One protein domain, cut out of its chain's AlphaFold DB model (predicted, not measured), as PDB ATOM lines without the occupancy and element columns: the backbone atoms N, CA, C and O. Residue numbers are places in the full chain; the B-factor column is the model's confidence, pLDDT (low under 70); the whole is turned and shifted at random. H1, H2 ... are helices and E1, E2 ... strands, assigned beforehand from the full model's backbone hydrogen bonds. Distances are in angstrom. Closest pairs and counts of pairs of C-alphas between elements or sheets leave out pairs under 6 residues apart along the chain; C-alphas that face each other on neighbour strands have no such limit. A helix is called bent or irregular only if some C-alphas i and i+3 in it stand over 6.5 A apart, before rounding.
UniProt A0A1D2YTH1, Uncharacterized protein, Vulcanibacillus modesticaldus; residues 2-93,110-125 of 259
ATOM      1  N   LYS A   2     -35.706  14.625  10.151       95.19
ATOM      2  CA  LYS A   2     -36.960  13.989   9.700       95.19
ATOM      3  C   LYS A   2     -37.035  12.552  10.233       95.19
ATOM      4  O   LYS A   2     -36.012  12.016  10.650       95.19
ATOM      5  N   TYR A   3     -38.205  11.922  10.220       96.88
ATOM      6  CA  TYR A   3     -38.317  10.500  10.550       96.88
ATOM      7  C   TYR A   3     -39.288   9.777   9.619       96.88
ATOM      8  O   TYR A   3     -40.178  10.403   9.044       96.88
ATOM      9  N   ALA A   4     -39.090   8.471   9.467       96.88
ATOM     10  CA  ALA A   4     -39.965   7.571   8.725       96.88
ATOM     11  C   ALA A   4     -40.062   6.221   9.443       96.88
ATOM     12  O   ALA A   4     -39.186   5.872  10.234       96.88
ATOM     13  N   PHE A   5     -41.110   5.459   9.141       96.94
ATOM     14  CA  PHE A   5     -41.289   4.091   9.618       96.94
ATOM     15  C   PHE A   5     -41.281   3.137   8.428       96.94
ATOM     16  O   PHE A   5     -41.856   3.440   7.384       96.94
ATOM     17  N   SER A   6     -40.645   1.986   8.594       96.00
ATOM     18  CA  SER A   6     -40.693   0.889   7.639       96.00
ATOM     19  C   SER A   6     -40.957  -0.409   8.386       96.00
ATOM     20  O   SER A   6     -40.189  -0.805   9.260       96.00
ATOM     21  N   VAL A   7     -42.061  -1.062   8.048       95.44
ATOM     22  CA  VAL A   7     -42.462  -2.327   8.652       95.44
ATOM     23  C   VAL A   7     -42.807  -3.322   7.555       95.44
ATOM     24  O   VAL A   7     -43.398  -2.961   6.540       95.44
ATOM     25  N   THR A   8     -42.420  -4.569   7.772       96.06
ATOM     26  CA  THR A   8     -42.856  -5.740   7.001       96.06
ATOM     27  C   THR A   8     -44.120  -6.353   7.600       96.06
ATOM     28  O   THR A   8     -44.941  -6.901   6.869       96.06
ATOM     29  N   ASN A   9     -44.332  -6.180   8.912       90.75
ATOM     30  CA  ASN A   9     -45.569  -6.541   9.597       90.75
ATOM     31  C   ASN A   9     -46.270  -5.301  10.182       90.75
ATOM     32  O   ASN A   9     -45.769  -4.660  11.110       90.75
ATOM     33  N   ILE A  10     -47.468  -4.999   9.668       92.44
ATOM     34  CA  ILE A  10     -48.281  -3.846  10.079       92.44
ATOM     35  C   ILE A  10     -48.702  -3.896  11.555       92.44
ATOM     36  O   ILE A  10     -48.873  -2.844  12.171       92.44
ATOM     37  N   ASP A  11     -48.783  -5.085  12.157       90.81
ATOM     38  CA  ASP A  11     -49.148  -5.256  13.569       90.81
ATOM     39  C   ASP A  11     -48.121  -4.609  14.511       90.81
ATOM     40  O   ASP A  11     -48.446  -4.200  15.628       90.81
ATOM     41  N   ASN A  12     -46.873  -4.449  14.055       87.38
ATOM     42  CA  ASN A  12     -45.828  -3.778  14.821       87.38
ATOM     43  C   ASN A  12     -45.945  -2.244  14.780       87.38
ATOM     44  O   ASN A  12     -45.282  -1.574  15.572       87.38
ATOM     45  N   MET A  13     -46.762  -1.663  13.890       94.25
ATOM     46  CA  MET A  13     -46.734  -0.228  13.583       94.25
ATOM     47  C   MET A  13     -47.022   0.659  14.802       94.25
ATOM     48  O   MET A  13     -46.286   1.610  15.059       94.25
ATOM     49  N   SER A  14     -48.039   0.336  15.606       94.62
ATOM     50  CA  SER A  14     -48.387   1.154  16.778       94.62
ATOM     51  C   SER A  14     -47.307   1.129  17.868       94.62
ATOM     52  O   SER A  14     -47.070   2.133  18.540       94.62
ATOM     53  N   GLU A  15     -46.639  -0.013  18.065       94.19
ATOM     54  CA  GLU A  15     -45.518  -0.118  19.008       94.19
ATOM     55  C   GLU A  15     -44.281   0.613  18.470       94.19
ATOM     56  O   GLU A  15     -43.652   1.378  19.204       94.19
ATOM     57  N   MET A  16     -43.982   0.424  17.183       94.88
ATOM     58  CA  MET A  16     -42.906   1.094  16.453       94.88
ATOM     59  C   MET A  16     -43.010   2.613  16.540       94.88
ATOM     60  O   MET A  16     -42.022   3.272  16.860       94.88
ATOM     61  N   GLU A  17     -44.198   3.167  16.303       96.62
ATOM     62  CA  GLU A  17     -44.441   4.603  16.401       96.62
ATOM     63  C   GLU A  17     -44.214   5.107  17.826       96.62
ATOM     64  O   GLU A  17     -43.439   6.041  18.046       96.62
ATOM     65  N   ARG A  18     -44.819   4.446  18.817       96.62
ATOM     66  CA  ARG A  18     -44.700   4.847  20.222       96.62
ATOM     67  C   ARG A  18     -43.251   4.840  20.709       96.62
ATOM     68  O   ARG A  18     -42.821   5.809  21.335       96.62
ATOM     69  N   GLU A  19     -42.506   3.762  20.473       97.38
ATOM     70  CA  GLU A  19     -41.112   3.673  20.923       97.38
ATOM     71  C   GLU A  19     -40.179   4.533  20.055       97.38
ATOM     72  O   GLU A  19     -39.277   5.179  20.589       97.38
ATOM     73  N   GLY A  20     -40.438   4.641  18.748       97.56
ATOM     74  CA  GLY A  20     -39.690   5.503  17.832       97.56
ATOM     75  C   GLY A  20     -39.781   6.984  18.202       97.56
ATOM     76  O   GLY A  20     -38.770   7.686  18.214       97.56
ATOM     77  N   LEU A  21     -40.961   7.470  18.600       96.56
ATOM     78  CA  LEU A  21     -41.130   8.856  19.047       96.56
ATOM     79  C   LEU A  21     -40.409   9.142  20.377       96.56
ATOM     80  O   LEU A  21     -39.805  10.208  20.522       96.56
ATOM     81  N   LYS A  22     -40.402   8.193  21.325       96.94
ATOM     82  CA  LYS A  22     -39.592   8.310  22.556       96.94
ATOM     83  C   LYS A  22     -38.101   8.363  22.228       96.94
ATOM     84  O   LYS A  22     -37.385   9.230  22.729       96.94
ATOM     85  N   LEU A  23     -37.651   7.457  21.361       97.38
ATOM     86  CA  LEU A  23     -36.271   7.369  20.903       97.38
ATOM     87  C   LEU A  23     -35.822   8.677  20.240       97.38
ATOM     88  O   LEU A  23     -34.771   9.215  20.578       97.38
ATOM     89  N   LEU A  24     -36.661   9.253  19.375       96.25
ATOM     90  CA  LEU A  24     -36.390  10.529  18.715       96.25
ATOM     91  C   LEU A  24     -36.137  11.666  19.717       96.25
ATOM     92  O   LEU A  24     -35.257  12.497  19.488       96.25
ATOM     93  N   GLN A  25     -36.882  11.717  20.826       95.38
ATOM     94  CA  GLN A  25     -36.674  12.736  21.855       95.38
ATOM     95  C   GLN A  25     -35.330  12.559  22.577       95.38
ATOM     96  O   GLN A  25     -34.620  13.540  22.797       95.38
ATOM     97  N   LEU A  26     -34.956  11.321  22.904       97.19
ATOM     98  CA  LEU A  26     -33.675  11.013  23.546       97.19
ATOM     99  C   LEU A  26     -32.489  11.369  22.640       97.19
ATOM    100  O   LEU A  26     -31.519  11.973  23.098       97.19
ATOM    101  N   ILE A  27     -32.602  11.077  21.343       96.25
ATOM    102  CA  ILE A  27     -31.568  11.395  20.351       96.25
ATOM    103  C   ILE A  27     -31.411  12.897  20.143       96.25
ATOM    104  O   ILE A  27     -30.285  13.377  20.039       96.25
ATOM    105  N   LYS A  28     -32.502  13.672  20.152       93.50
ATOM    106  CA  LYS A  28     -32.418  15.142  20.112       93.50
ATOM    107  C   LYS A  28     -31.629  15.706  21.297       93.50
ATOM    108  O   LYS A  28     -30.834  16.621  21.108       93.50
ATOM    109  N   ASN A  29     -31.820  15.152  22.494       93.06
ATOM    110  CA  ASN A  29     -31.085  15.597  23.677       93.06
ATOM    111  C   ASN A  29     -29.593  15.242  23.569       93.06
ATOM    112  O   ASN A  29     -28.744  16.105  23.774       93.06
ATOM    113  N   TYR A  30     -29.278  14.001  23.178       96.56
ATOM    114  CA  TYR A  30     -27.896  13.562  22.959       96.56
ATOM    115  C   TYR A  30     -27.184  14.397  21.886       96.56
ATOM    116  O   TYR A  30     -26.058  14.840  22.090       96.56
ATOM    117  N   SER A  31     -27.870  14.678  20.777       93.62
ATOM    118  CA  SER A  31     -27.380  15.503  19.672       93.62
ATOM    119  C   SER A  31     -26.872  16.872  20.129       93.62
ATOM    120  O   SER A  31     -25.847  17.332  19.632       93.62
ATOM    121  N   ALA A  32     -27.566  17.527  21.063       90.25
ATOM    122  CA  ALA A  32     -27.138  18.818  21.597       90.25
ATOM    123  C   ALA A  32     -25.864  18.689  22.448       90.25
ATOM    124  O   ALA A  32     -24.960  19.517  22.340       90.25
ATOM    125  N   SER A  33     -25.766  17.636  23.265       93.06
ATOM    126  CA  SER A  33     -24.569  17.348  24.062       93.06
ATOM    127  C   SER A  33     -23.363  17.002  23.189       93.06
ATOM    128  O   SER A  33     -22.271  17.512  23.437       93.06
ATOM    129  N   LEU A  34     -23.555  16.180  22.156       93.62
ATOM    130  CA  LEU A  34     -22.486  15.767  21.251       93.62
ATOM    131  C   LEU A  34     -21.933  16.960  20.457       93.62
ATOM    132  O   LEU A  34     -20.717  17.096  20.346       93.62
ATOM    133  N   ASN A  35     -22.799  17.880  20.014       89.62
ATOM    134  CA  ASN A  35     -22.394  19.074  19.260       89.62
ATOM    135  C   ASN A  35     -21.527  20.052  20.084       89.62
ATOM    136  O   ASN A  35     -20.830  20.894  19.528       89.62
ATOM    137  N   ASN A  36     -21.542  19.945  21.419       89.00
ATOM    138  CA  ASN A  36     -20.651  20.710  22.303       89.00
ATOM    139  C   ASN A  36     -19.257  20.069  22.468       89.00
ATOM    140  O   ASN A  36     -18.354  20.682  23.054       89.00
ATOM    141  N   LEU A  37     -19.096  18.821  22.020       90.50
ATOM    142  CA  LEU A  37     -17.857  18.045  22.099       90.50
ATOM    143  C   LEU A  37     -17.148  17.951  20.746       90.50
ATOM    144  O   LEU A  37     -15.921  17.997  20.708       90.50
ATOM    145  N   MET A  38     -17.904  17.818  19.658       89.75
ATOM    146  CA  MET A  38     -17.390  17.644  18.301       89.75
ATOM    147  C   MET A  38     -18.352  18.222  17.262       89.75
ATOM    148  O   MET A  38     -19.542  18.372  17.529       89.75
ATOM    149  N   GLU A  39     -17.821  18.547  16.085       89.00
ATOM    150  CA  GLU A  39     -18.605  19.010  14.941       89.00
ATOM    151  C   GLU A  39     -19.328  17.830  14.282       89.00
ATOM    152  O   GLU A  39     -18.719  16.790  14.033       89.00
ATOM    153  N   ILE A  40     -20.635  17.980  14.044       88.75
ATOM    154  CA  ILE A  40     -21.501  16.914  13.530       88.75
ATOM    155  C   ILE A  40     -22.181  17.383  12.252       88.75
ATOM    156  O   ILE A  40     -22.910  18.381  12.245       88.75
ATOM    157  N   LYS A  41     -22.073  16.580  11.196       88.81
ATOM    158  CA  LYS A  41     -22.910  16.731  10.010       88.81
ATOM    159  C   LYS A  41     -24.254  16.046  10.238       88.81
ATOM    160  O   LYS A  41     -24.403  14.847  10.016       88.81
ATOM    161  N   PHE A  42     -25.249  16.812  10.684       89.06
ATOM    162  CA  PHE A  42     -26.540  16.244  11.080       89.06
ATOM    163  C   PHE A  42     -27.184  15.366   9.992       89.06
ATOM    164  O   PHE A  42     -27.341  15.820   8.853       89.06
ATOM    165  N   PRO A  43     -27.650  14.150  10.343       92.50
ATOM    166  CA  PRO A  43     -28.377  13.306   9.410       92.50
ATOM    167  C   PRO A  43     -29.672  13.982   8.953       92.50
ATOM    168  O   PRO A  43     -30.373  14.667   9.714       92.50
ATOM    169  N   LYS A  44     -30.050  13.725   7.699       94.56
ATOM    170  CA  LYS A  44     -31.325  14.170   7.125       94.56
ATOM    171  C   LYS A  44     -32.509  13.567   7.873       94.56
ATOM    172  O   LYS A  44     -33.534  14.240   8.053       94.56
ATOM    173  N   GLY A  45     -32.378  12.327   8.338       95.50
ATOM    174  CA  GLY A  45     -33.451  11.646   9.041       95.50
ATOM    175  C   GLY A  45     -33.050  10.356   9.740       95.50
ATOM    176  O   GLY A  45     -31.934   9.870   9.593       95.50
ATOM    177  N   ILE A  46     -34.010   9.812  10.480       97.94
ATOM    178  CA  ILE A  46     -33.962   8.478  11.076       97.94
ATOM    179  C   ILE A  46     -35.090   7.624  10.493       97.94
ATOM    180  O   ILE A  46     -36.222   8.090  10.356       97.94
ATOM    181  N   VAL A  47     -34.793   6.383  10.134       97.88
ATOM    182  CA  VAL A  47     -35.782   5.408   9.680       97.88
ATOM    183  C   VAL A  47     -35.922   4.345  10.757       97.88
ATOM    184  O   VAL A  47     -34.958   3.672  11.123       97.88
ATOM    185  N   PHE A  48     -37.131   4.223  11.295       98.12
ATOM    186  CA  PHE A  48     -37.466   3.219  12.289       98.12
ATOM    187  C   PHE A  48     -37.962   1.956  11.594       98.12
ATOM    188  O   PHE A  48     -38.959   1.995  10.874       98.12
ATOM    189  N   HIS A  49     -37.288   0.839  11.844       97.56
ATOM    190  CA  HIS A  49     -37.557  -0.442  11.202       97.56
ATOM    191  C   HIS A  49     -38.088  -1.498  12.177       97.56
ATOM    192  O   HIS A  49     -37.650  -1.567  13.331       97.56
ATOM    193  N   ASP A  50     -38.968  -2.383  11.712       96.25
ATOM    194  CA  ASP A  50     -39.006  -3.721  12.306       96.25
ATOM    195  C   ASP A  50     -37.764  -4.532  11.889       96.25
ATOM    196  O   ASP A  50     -36.988  -4.130  11.020       96.25
ATOM    197  N   PHE A  51     -37.518  -5.651  12.571       95.75
ATOM    198  CA  PHE A  51     -36.267  -6.396  12.407       95.75
ATOM    199  C   PHE A  51     -36.023  -6.834  10.954       95.75
ATOM    200  O   PHE A  51     -34.923  -6.657  10.428       95.75
ATOM    201  N   GLU A  52     -37.047  -7.374  10.293       95.94
ATOM    202  CA  GLU A  52     -36.954  -7.879   8.921       95.94
ATOM    203  C   GLU A  52     -36.739  -6.745   7.907       95.94
ATOM    204  O   GLU A  52     -35.863  -6.857   7.047       95.94
ATOM    205  N   SER A  53     -37.435  -5.609   8.059       96.38
ATOM    206  CA  SER A  53     -37.208  -4.445   7.197       96.38
ATOM    207  C   SER A  53     -35.750  -3.970   7.257       96.38
ATOM    208  O   SER A  53     -35.130  -3.741   6.215       96.38
ATOM    209  N   ALA A  54     -35.167  -3.874   8.457       96.25
ATOM    210  CA  ALA A  54     -33.781  -3.426   8.613       96.25
ATOM    211  C   ALA A  54     -32.761  -4.417   8.038       96.25
ATOM    212  O   ALA A  54     -31.788  -4.000   7.420       96.25
ATOM    213  N   THR A  55     -32.954  -5.716   8.269       95.12
ATOM    214  CA  THR A  55     -31.895  -6.727   8.081       95.12
ATOM    215  C   THR A  55     -32.010  -7.541   6.794       95.12
ATOM    216  O   THR A  55     -31.064  -8.250   6.447       95.12
ATOM    217  N   GLN A  56     -33.153  -7.467   6.100       94.75
ATOM    218  CA  GLN A  56     -33.423  -8.256   4.891       94.75
ATOM    219  C   GLN A  56     -33.919  -7.410   3.715       94.75
ATOM    220  O   GLN A  56     -33.634  -7.748   2.568       94.75
ATOM    221  N   VAL A  57     -34.644  -6.312   3.975       95.12
ATOM    222  CA  VAL A  57     -35.188  -5.450   2.909       95.12
ATOM    223  C   VAL A  57     -34.223  -4.319   2.554       95.12
ATOM    224  O   VAL A  57     -33.887  -4.138   1.386       95.12
ATOM    225  N   PHE A  58     -33.778  -3.545   3.546       93.69
ATOM    226  CA  PHE A  58     -32.926  -2.368   3.325       93.69
ATOM    227  C   PHE A  58     -31.427  -2.654   3.442       93.69
ATOM    228  O   PHE A  58     -30.611  -1.827   3.033       93.69
ATOM    229  N   SER A  59     -31.055  -3.798   4.008       92.00
ATOM    230  CA  SER A  59     -29.666  -4.185   4.228       92.00
ATOM    231  C   SER A  59     -29.528  -5.704   4.279       92.00
ATOM    232  O   SER A  59     -30.512  -6.434   4.256       92.00
ATOM    233  N   SER A  60     -28.281  -6.168   4.353       89.62
ATOM    234  CA  SER A  60     -27.918  -7.543   4.727       89.62
ATOM    235  C   SER A  60     -27.121  -7.594   6.038       89.62
ATOM    236  O   SER A  60     -26.583  -8.642   6.413       89.62
ATOM    237  N   ILE A  61     -27.028  -6.452   6.732       89.31
ATOM    238  CA  ILE A  61     -26.417  -6.334   8.054       89.31
ATOM    239  C   ILE A  61     -27.333  -7.048   9.060       89.31
ATOM    240  O   ILE A  61     -28.528  -6.762   9.107       89.31
ATOM    241  N   PRO A  62     -26.807  -7.973   9.881       92.19
ATOM    242  CA  PRO A  62     -27.626  -8.775  10.791       92.19
ATOM    243  C   PRO A  62     -28.125  -7.996  12.017       92.19
ATOM    244  O   PRO A  62     -28.994  -8.485  12.742       92.19
ATOM    245  N   LEU A  63     -27.549  -6.825  12.296       94.69
ATOM    246  CA  LEU A  63     -27.996  -5.919  13.347       94.69
ATOM    247  C   LEU A  63     -28.986  -4.901  12.762       94.69
ATOM    248  O   LEU A  63     -28.686  -4.280  11.743       94.69
ATOM    249  N   PRO A  64     -30.143  -4.676  13.407       96.62
ATOM    250  CA  PRO A  64     -31.141  -3.716  12.955       96.62
ATOM    251  C   PRO A  64     -30.772  -2.288  13.393       96.62
ATOM    252  O   PRO A  64     -31.622  -1.567  13.913       96.62
ATOM    253  N   ALA A  65     -29.499  -1.914  13.253       97.31
ATOM    254  CA  ALA A  65     -28.971  -0.566  13.420       97.31
ATOM    255  C   ALA A  65     -27.779  -0.382  12.479       97.31
ATOM    256  O   ALA A  65     -26.919  -1.262  12.423       97.31
ATOM    257  N   TYR A  66     -27.784   0.701  11.709       95.81
ATOM    258  CA  TYR A  66     -26.661   1.105  10.867       95.81
ATOM    259  C   TYR A  66     -26.877   2.521  10.329       95.81
ATOM    260  O   TYR A  66     -28.008   2.994  10.167       95.81
ATOM    261  N   THR A  67     -25.783   3.170   9.961       93.00
ATOM    262  CA  THR A  67     -25.790   4.440   9.243       93.00
ATOM    263  C   THR A  67     -25.703   4.186   7.740       93.00
ATOM    264  O   THR A  67     -24.893   3.391   7.266       93.00
ATOM    265  N   SER A  68     -26.553   4.855   6.959       89.06
ATOM    266  CA  SER A  68     -26.501   4.831   5.495       89.06
ATOM    267  C   SER A  68     -26.530   6.253   4.952       89.06
ATOM    268  O   SER A  68     -27.570   6.917   4.936       89.06
ATOM    269  N   ARG A  69     -25.370   6.730   4.484       85.25
ATOM    270  CA  ARG A  69     -25.170   8.103   3.993       85.25
ATOM    271  C   ARG A  69     -25.584   9.139   5.044       85.25
ATOM    272  O   ARG A  69     -24.866   9.383   5.997       85.25
ATOM    273  N   GLU A  70     -26.746   9.759   4.865       90.38
ATOM    274  CA  GLU A  70     -27.273  10.825   5.723       90.38
ATOM    275  C   GLU A  70     -28.480  10.348   6.550       90.38
ATOM    276  O   GLU A  70     -29.279  11.172   7.004       90.38
ATOM    277  N   LEU A  71     -28.661   9.032   6.692       94.62
ATOM    278  CA  LEU A  71     -29.765   8.416   7.421       94.62
ATOM    279  C   LEU A  71     -29.256   7.468   8.504       94.62
ATOM    280  O   LEU A  71     -28.364   6.658   8.267       94.62
ATOM    281  N   ILE A  72     -29.914   7.524   9.657       97.12
ATOM    282  CA  ILE A  72     -29.799   6.512  10.709       97.12
ATOM    283  C   ILE A  72     -30.909   5.486  10.493       97.12
ATOM    284  O   ILE A  72     -32.076   5.861  10.378       97.12
ATOM    285  N   HIS A  73     -30.571   4.204  10.478       98.00
ATOM    286  CA  HIS A  73     -31.531   3.106  10.465       98.00
ATOM    287  C   HIS A  73     -31.493   2.417  11.820       98.00
ATOM    288  O   HIS A  73     -30.409   2.099  12.303       98.00
ATOM    289  N   ILE A  74     -32.648   2.192  12.452       98.38
ATOM    290  CA  ILE A  74     -32.698   1.442  13.711       98.38
ATOM    291  C   ILE A  74     -34.064   0.798  13.965       98.38
ATOM    292  O   ILE A  74     -35.096   1.363  13.611       98.38
ATOM    293  N   THR A  75     -34.102  -0.333  14.670       97.69
ATOM    294  CA  THR A  75     -35.324  -0.766  15.359       97.69
ATOM    295  C   THR A  75     -35.481  -0.102  16.738       97.69
ATOM    296  O   THR A  75     -34.625  -0.271  17.610       97.69
ATOM    297  N   PRO A  76     -36.575   0.640  16.999       97.50
ATOM    298  CA  PRO A  76     -36.817   1.268  18.293       97.50
ATOM    299  C   PRO A  76     -37.312   0.277  19.356       97.50
ATOM    300  O   PRO A  76     -37.535   0.682  20.493       97.50
ATOM    301  N   LEU A  77     -37.528  -0.997  19.009       96.56
ATOM    302  CA  LEU A  77     -38.206  -1.975  19.856       96.56
ATOM    303  C   LEU A  77     -37.236  -2.621  20.859       96.56
ATOM    304  O   LEU A  77     -36.407  -3.442  20.457       96.56
ATOM    305  N   PRO A  78     -37.368  -2.374  22.181       96.62
ATOM    306  CA  PRO A  78     -36.468  -2.977  23.162       96.62
ATOM    307  C   PRO A  78     -36.528  -4.508  23.170       96.62
ATOM    308  O   PRO A  78     -35.520  -5.151  23.432       96.62
ATOM    309  N   LYS A  79     -37.688  -5.107  22.850       96.06
ATOM    310  CA  LYS A  79     -37.851  -6.571  22.792       96.06
ATOM    311  C   LYS A  79     -36.885  -7.228  21.796       96.06
ATOM    312  O   LYS A  79     -36.244  -8.210  22.150       96.06
ATOM    313  N   VAL A  80     -36.695  -6.616  20.626       96.69
ATOM    314  CA  VAL A  80     -35.790  -7.114  19.580       96.69
ATOM    315  C   VAL A  80     -34.342  -7.064  20.067       96.69
ATOM    316  O   VAL A  80     -33.610  -8.045  19.977       96.69
ATOM    317  N   TRP A  81     -33.936  -5.948  20.674       97.75
ATOM    318  CA  TRP A  81     -32.591  -5.813  21.236       97.75
ATOM    319  C   TRP A  81     -32.330  -6.786  22.387       97.75
ATOM    320  O   TRP A  81     -31.239  -7.345  22.472       97.75
ATOM    321  N   ARG A  82     -33.326  -7.053  23.244       97.06
ATOM    322  CA  ARG A  82     -33.212  -8.084  24.288       97.06
ATOM    323  C   ARG A  82     -32.922  -9.453  23.699       97.06
ATOM    324  O   ARG A  82     -32.045 -10.133  24.214       97.06
ATOM    325  N   GLU A  83     -33.625  -9.848  22.646       95.81
ATOM    326  CA  GLU A  83     -33.404 -11.136  21.984       95.81
ATOM    327  C   GLU A  83     -31.984 -11.231  21.411       95.81
ATOM    328  O   GLU A  83     -31.277 -12.203  21.688       95.81
ATOM    329  N   ILE A  84     -31.521 -10.184  20.716       95.94
ATOM    330  CA  ILE A  84     -30.157 -10.109  20.170       95.94
ATOM    331  C   ILE A  84     -29.116 -10.244  21.290       95.94
ATOM    332  O   ILE A  84     -28.263 -11.132  21.234       95.94
ATOM    333  N   PHE A  85     -29.186  -9.418  22.336       95.94
ATOM    334  CA  PHE A  85     -28.186  -9.439  23.407       95.94
ATOM    335  C   PHE A  85     -28.283 -10.680  24.304       95.94
ATOM    336  O   PHE A  85     -27.268 -11.154  24.808       95.94
ATOM    337  N   LEU A  86     -29.465 -11.271  24.489       95.00
ATOM    338  CA  LEU A  86     -29.580 -12.540  25.210       95.00
ATOM    339  C   LEU A  86     -29.013 -13.707  24.398       95.00
ATOM    340  O   LEU A  86     -28.412 -14.605  24.987       95.00
ATOM    341  N   SER A  87     -29.104 -13.675  23.065       93.81
ATOM    342  CA  SER A  87     -28.536 -14.731  22.215       93.81
ATOM    343  C   SER A  87     -27.021 -14.905  22.405       93.81
ATOM    344  O   SER A  87     -26.520 -16.026  22.335       93.81
ATOM    345  N   VAL A  88     -26.294 -13.830  22.749       92.81
ATOM    346  CA  VAL A  88     -24.846 -13.879  23.032       92.81
ATOM    347  C   VAL A  88     -24.513 -14.358  24.449       92.81
ATOM    348  O   VAL A  88     -23.351 -14.389  24.840       92.81
ATOM    349  N   THR A  89     -25.524 -14.725  25.236       90.19
ATOM    350  CA  THR A  89     -25.368 -15.229  26.612       90.19
ATOM    351  C   THR A  89     -25.837 -16.672  26.787       90.19
ATOM    352  O   THR A  89     -25.642 -17.253  27.859       90.19
ATOM    353  N   ASN A  90     -26.459 -17.261  25.761       71.06
ATOM    354  CA  ASN A  90     -26.995 -18.616  25.838       71.06
ATOM    355  C   ASN A  90     -25.870 -19.649  26.041       71.06
ATOM    356  O   ASN A  90     -24.757 -19.492  25.537       71.06
ATOM    357  N   ASP A  91     -26.171 -20.683  26.832       63.34
ATOM    358  CA  ASP A  91     -25.311 -21.837  27.151       63.34
ATOM    359  C   ASP A  91     -24.027 -21.544  27.944       63.34
ATOM    360  O   ASP A  91     -23.133 -22.388  28.042       63.34
ATOM    361  N   LYS A  92     -23.916 -20.356  28.549       66.50
ATOM    362  CA  LYS A  92     -22.724 -19.943  29.298       66.50
ATOM    363  C   LYS A  92     -23.078 -19.425  30.687       66.50
ATOM    364  O   LYS A  92     -24.123 -18.807  30.876       66.50
ATOM    365  N   ASN A  93     -22.180 -19.626  31.656       72.06
ATOM    366  CA  ASN A  93     -22.315 -19.129  33.029       72.06
ATOM    367  C   ASN A  93     -22.175 -17.589  33.081       72.06
ATOM    368  O   ASN A  93     -21.155 -17.054  33.503       72.06
ATOM    369  N   ALA A 110     -31.679   3.719  22.901       98.56
ATOM    370  CA  ALA A 110     -31.271   5.079  22.586       98.56
ATOM    371  C   ALA A 110     -29.763   5.248  22.480       98.56
ATOM    372  O   ALA A 110     -29.318   5.973  21.596       98.56
ATOM    373  N   THR A 111     -28.974   4.533  23.284       98.62
ATOM    374  CA  THR A 111     -27.516   4.555  23.110       98.62
ATOM    375  C   THR A 111     -27.053   3.936  21.792       98.62
ATOM    376  O   THR A 111     -26.038   4.368  21.262       98.62
ATOM    377  N   ILE A 112     -27.816   3.001  21.214       98.56
ATOM    378  CA  ILE A 112     -27.514   2.405  19.904       98.56
ATOM    379  C   ILE A 112     -27.863   3.379  18.772       98.56
ATOM    380  O   ILE A 112     -27.057   3.607  17.882       98.56
ATOM    381  N   ALA A 113     -29.020   4.046  18.822       98.25
ATOM    382  CA  ALA A 113     -29.317   5.097  17.837       98.25
ATOM    383  C   ALA A 113     -28.346   6.285  17.949       98.25
ATOM    384  O   ALA A 113     -28.017   6.930  16.956       98.25
ATOM    385  N   ALA A 114     -27.892   6.594  19.164       98.31
ATOM    386  CA  ALA A 114     -26.917   7.643  19.413       98.31
ATOM    387  C   ALA A 114     -25.510   7.246  18.949       98.31
ATOM    388  O   ALA A 114     -24.758   8.123  18.535       98.31
ATOM    389  N   HIS A 115     -25.169   5.955  18.972       98.06
ATOM    390  CA  HIS A 115     -23.962   5.427  18.338       98.06
ATOM    391  C   HIS A 115     -23.967   5.756  16.840       98.06
ATOM    392  O   HIS A 115     -23.058   6.435  16.372       98.06
ATOM    393  N   GLU A 116     -25.060   5.444  16.137       97.00
ATOM    394  CA  GLU A 116     -25.216   5.801  14.718       97.00
ATOM    395  C   GLU A 116     -25.150   7.318  14.477       97.00
ATOM    396  O   GLU A 116     -24.500   7.786  13.548       97.00
ATOM    397  N   LEU A 117     -25.747   8.129  15.361       96.06
ATOM    398  CA  LEU A 117     -25.592   9.586  15.286       96.06
ATOM    399  C   LEU A 117     -24.137  10.040  15.496       96.06
ATOM    400  O   LEU A 117     -23.738  11.061  14.945       96.06
ATOM    401  N   THR A 118     -23.356   9.318  16.298       95.94
ATOM    402  CA  THR A 118     -21.968   9.686  16.613       95.94
ATOM    403  C   THR A 118     -21.045   9.482  15.424       95.94
ATOM    404  O   THR A 118     -20.135  10.294  15.250       95.94
ATOM    405  N   HIS A 119     -21.326   8.491  14.569       93.25
ATOM    406  CA  HIS A 119     -20.601   8.332  13.310       93.25
ATOM    407  C   HIS A 119     -20.593   9.642  12.528       93.25
ATOM    408  O   HIS A 119     -19.521  10.084  12.156       93.25
ATOM    409  N   HIS A 120     -21.722  10.354  12.414       91.69
ATOM    410  CA  HIS A 120     -21.842  11.632  11.686       91.69
ATOM    411  C   HIS A 120     -20.933  12.794  12.158       91.69
ATOM    412  O   HIS A 120     -21.025  13.902  11.622       91.69
ATOM    413  N   SER A 121     -20.083  12.584  13.161       90.50
ATOM    414  CA  SER A 121     -19.014  13.512  13.518       90.50
ATOM    415  C   SER A 121     -17.954  13.618  12.419       90.50
ATOM    416  O   SER A 121     -17.437  12.615  11.920       90.50
ATOM    417  N   GLU A 122     -17.555  14.849  12.105       87.06
ATOM    418  CA  GLU A 122     -16.547  15.125  11.074       87.06
ATOM    419  C   GLU A 122     -15.156  14.592  11.438       87.06
ATOM    420  O   GLU A 122     -14.346  14.320  10.563       87.06
ATOM    421  N   ILE A 123     -14.873  14.365  12.727       86.12
ATOM    422  CA  ILE A 123     -13.574  13.830  13.171       86.12
ATOM    423  C   ILE A 123     -13.320  12.385  12.706       86.12
ATOM    424  O   ILE A 123     -12.176  11.931  12.709       86.12
ATOM    425  N   PHE A 124     -14.382  11.654  12.370       83.81
ATOM    426  CA  PHE A 124     -14.315  10.264  11.920       83.81
ATOM    427  C   PHE A 124     -14.474  10.138  10.397       83.81
ATOM    428  O   PHE A 124     -14.180   9.093   9.827       83.81
ATOM    429  N   HIS A 125     -14.892  11.211   9.724       64.69
ATOM    430  CA  HIS A 125     -15.210  11.218   8.302       64.69
ATOM    431  C   HIS A 125     -14.081  11.851   7.481       64.69
ATOM    432  O   HIS A 125     -13.968  13.071   7.461       64.69
TER     433      HIS A 125
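This is residues 2 to 93 and 110 to 125 of the 259 residues of an uncharacterized protein of Vulcanibacillus modesticaldus (UniProt A0A1D2YTH1). A small twisted sheet of four strands has one face covered by two helices, the long H1 over E1 and E2 and the shorter H4 over E4 and E3, while the short H2 packs at the other face. H3 lies off the sheet, and residues 85 to 93, its end and the tail after it, stick out. The printed part has 108 residues with four named helices and four named strands in the order E1 H1 E2 H2 E3 E4 H3 H4, of the class mixed, helices and strands. The mixed sheet runs E1 E2 E4 E3, with E4 and E3 its antiparallel pair. The whole is compact, with a radius of gyration of the C-alphas of 14.4 A and spans of 40 by 37 by 25 A.

Start at E1, residues 2 to 6, an edge strand, and look across to its parallel neighbour E2, residues 45 to 49: N 4 and O 46 are within hydrogen-bond range at 3.0 A. Between them in the chain comes H1, residues 10 to 35, and the three make a strand-helix-strand unit, two parallel neighbour strands joined through a helix, with a left-handed crossover. H1 is over E1 and E2 at a height over the sheet of 7.8 A, and runs only just along the strands, at 29.8 degrees to E1 on the local plane. Its closest C-alphas to E2 are those of Gly 20 and Phe 48, 6.4 A. H2, residues 51 to 57, is on the opposite face at a height over the sheet of 6.1 A, only just over none of the strands, with 2 of its C-alphas falling on E2. E3, residues 65 to 68, and E4, residues 71 to 74, form a hairpin, with N 68 and O 71 at 2.9 A; E4 is also parallel to E2, with N 47 and O 72 at 2.8 A. H3, residues 78 to 87, is not on the sheet; it is close to but not clearly touching H2, the closest C-alphas being those of Phe 51 and Val 80, 7.2 A. H4, residues 110 to 119, is on the same face as H1, over E4 and E3; its closest C-alpha pair with E3 is Thr 67 and Glu 116, 5.7 A. H1 touches H4 with residues 23 to 34 alone, at a steep tilt of 55 degrees, the same way; the closest C-alphas are those of Leu 23 and Ala 110, 5.8 A. These are three layers, helices on both faces of a sheet. In H2, H3 and H4 every O i to N i+4 pair is within hydrogen-bond range; in H1, 20 of 22 are.

Find C-alpha 2 at (-36.960, 13.989, 9.700), where E1 begins its 13.8 A. From C-alpha 10 at (-48.281, -3.846, 10.079), H1 runs 35.8 A to C-alpha 35; it is irregular, with C-alphas 11 and 14 7.2 A apart, and has a kink of 36 degrees near residue 17. E2 is 12.9 A long, H3 14.2 A; H4 ends 14.5 A on from its start, at C-alpha 119 (-20.601, 8.332, 13.310).

The C-alphas of Glu 39 and Asp 91, 43.2 A, are the two farthest apart. Residues 94 to 109 are not printed, and C-alphas 93 and 110 are 27.8 A apart across the cut. Of the links printed whole, none is long. Look for pLDDT under 70 at residues 91 to 92 and 125.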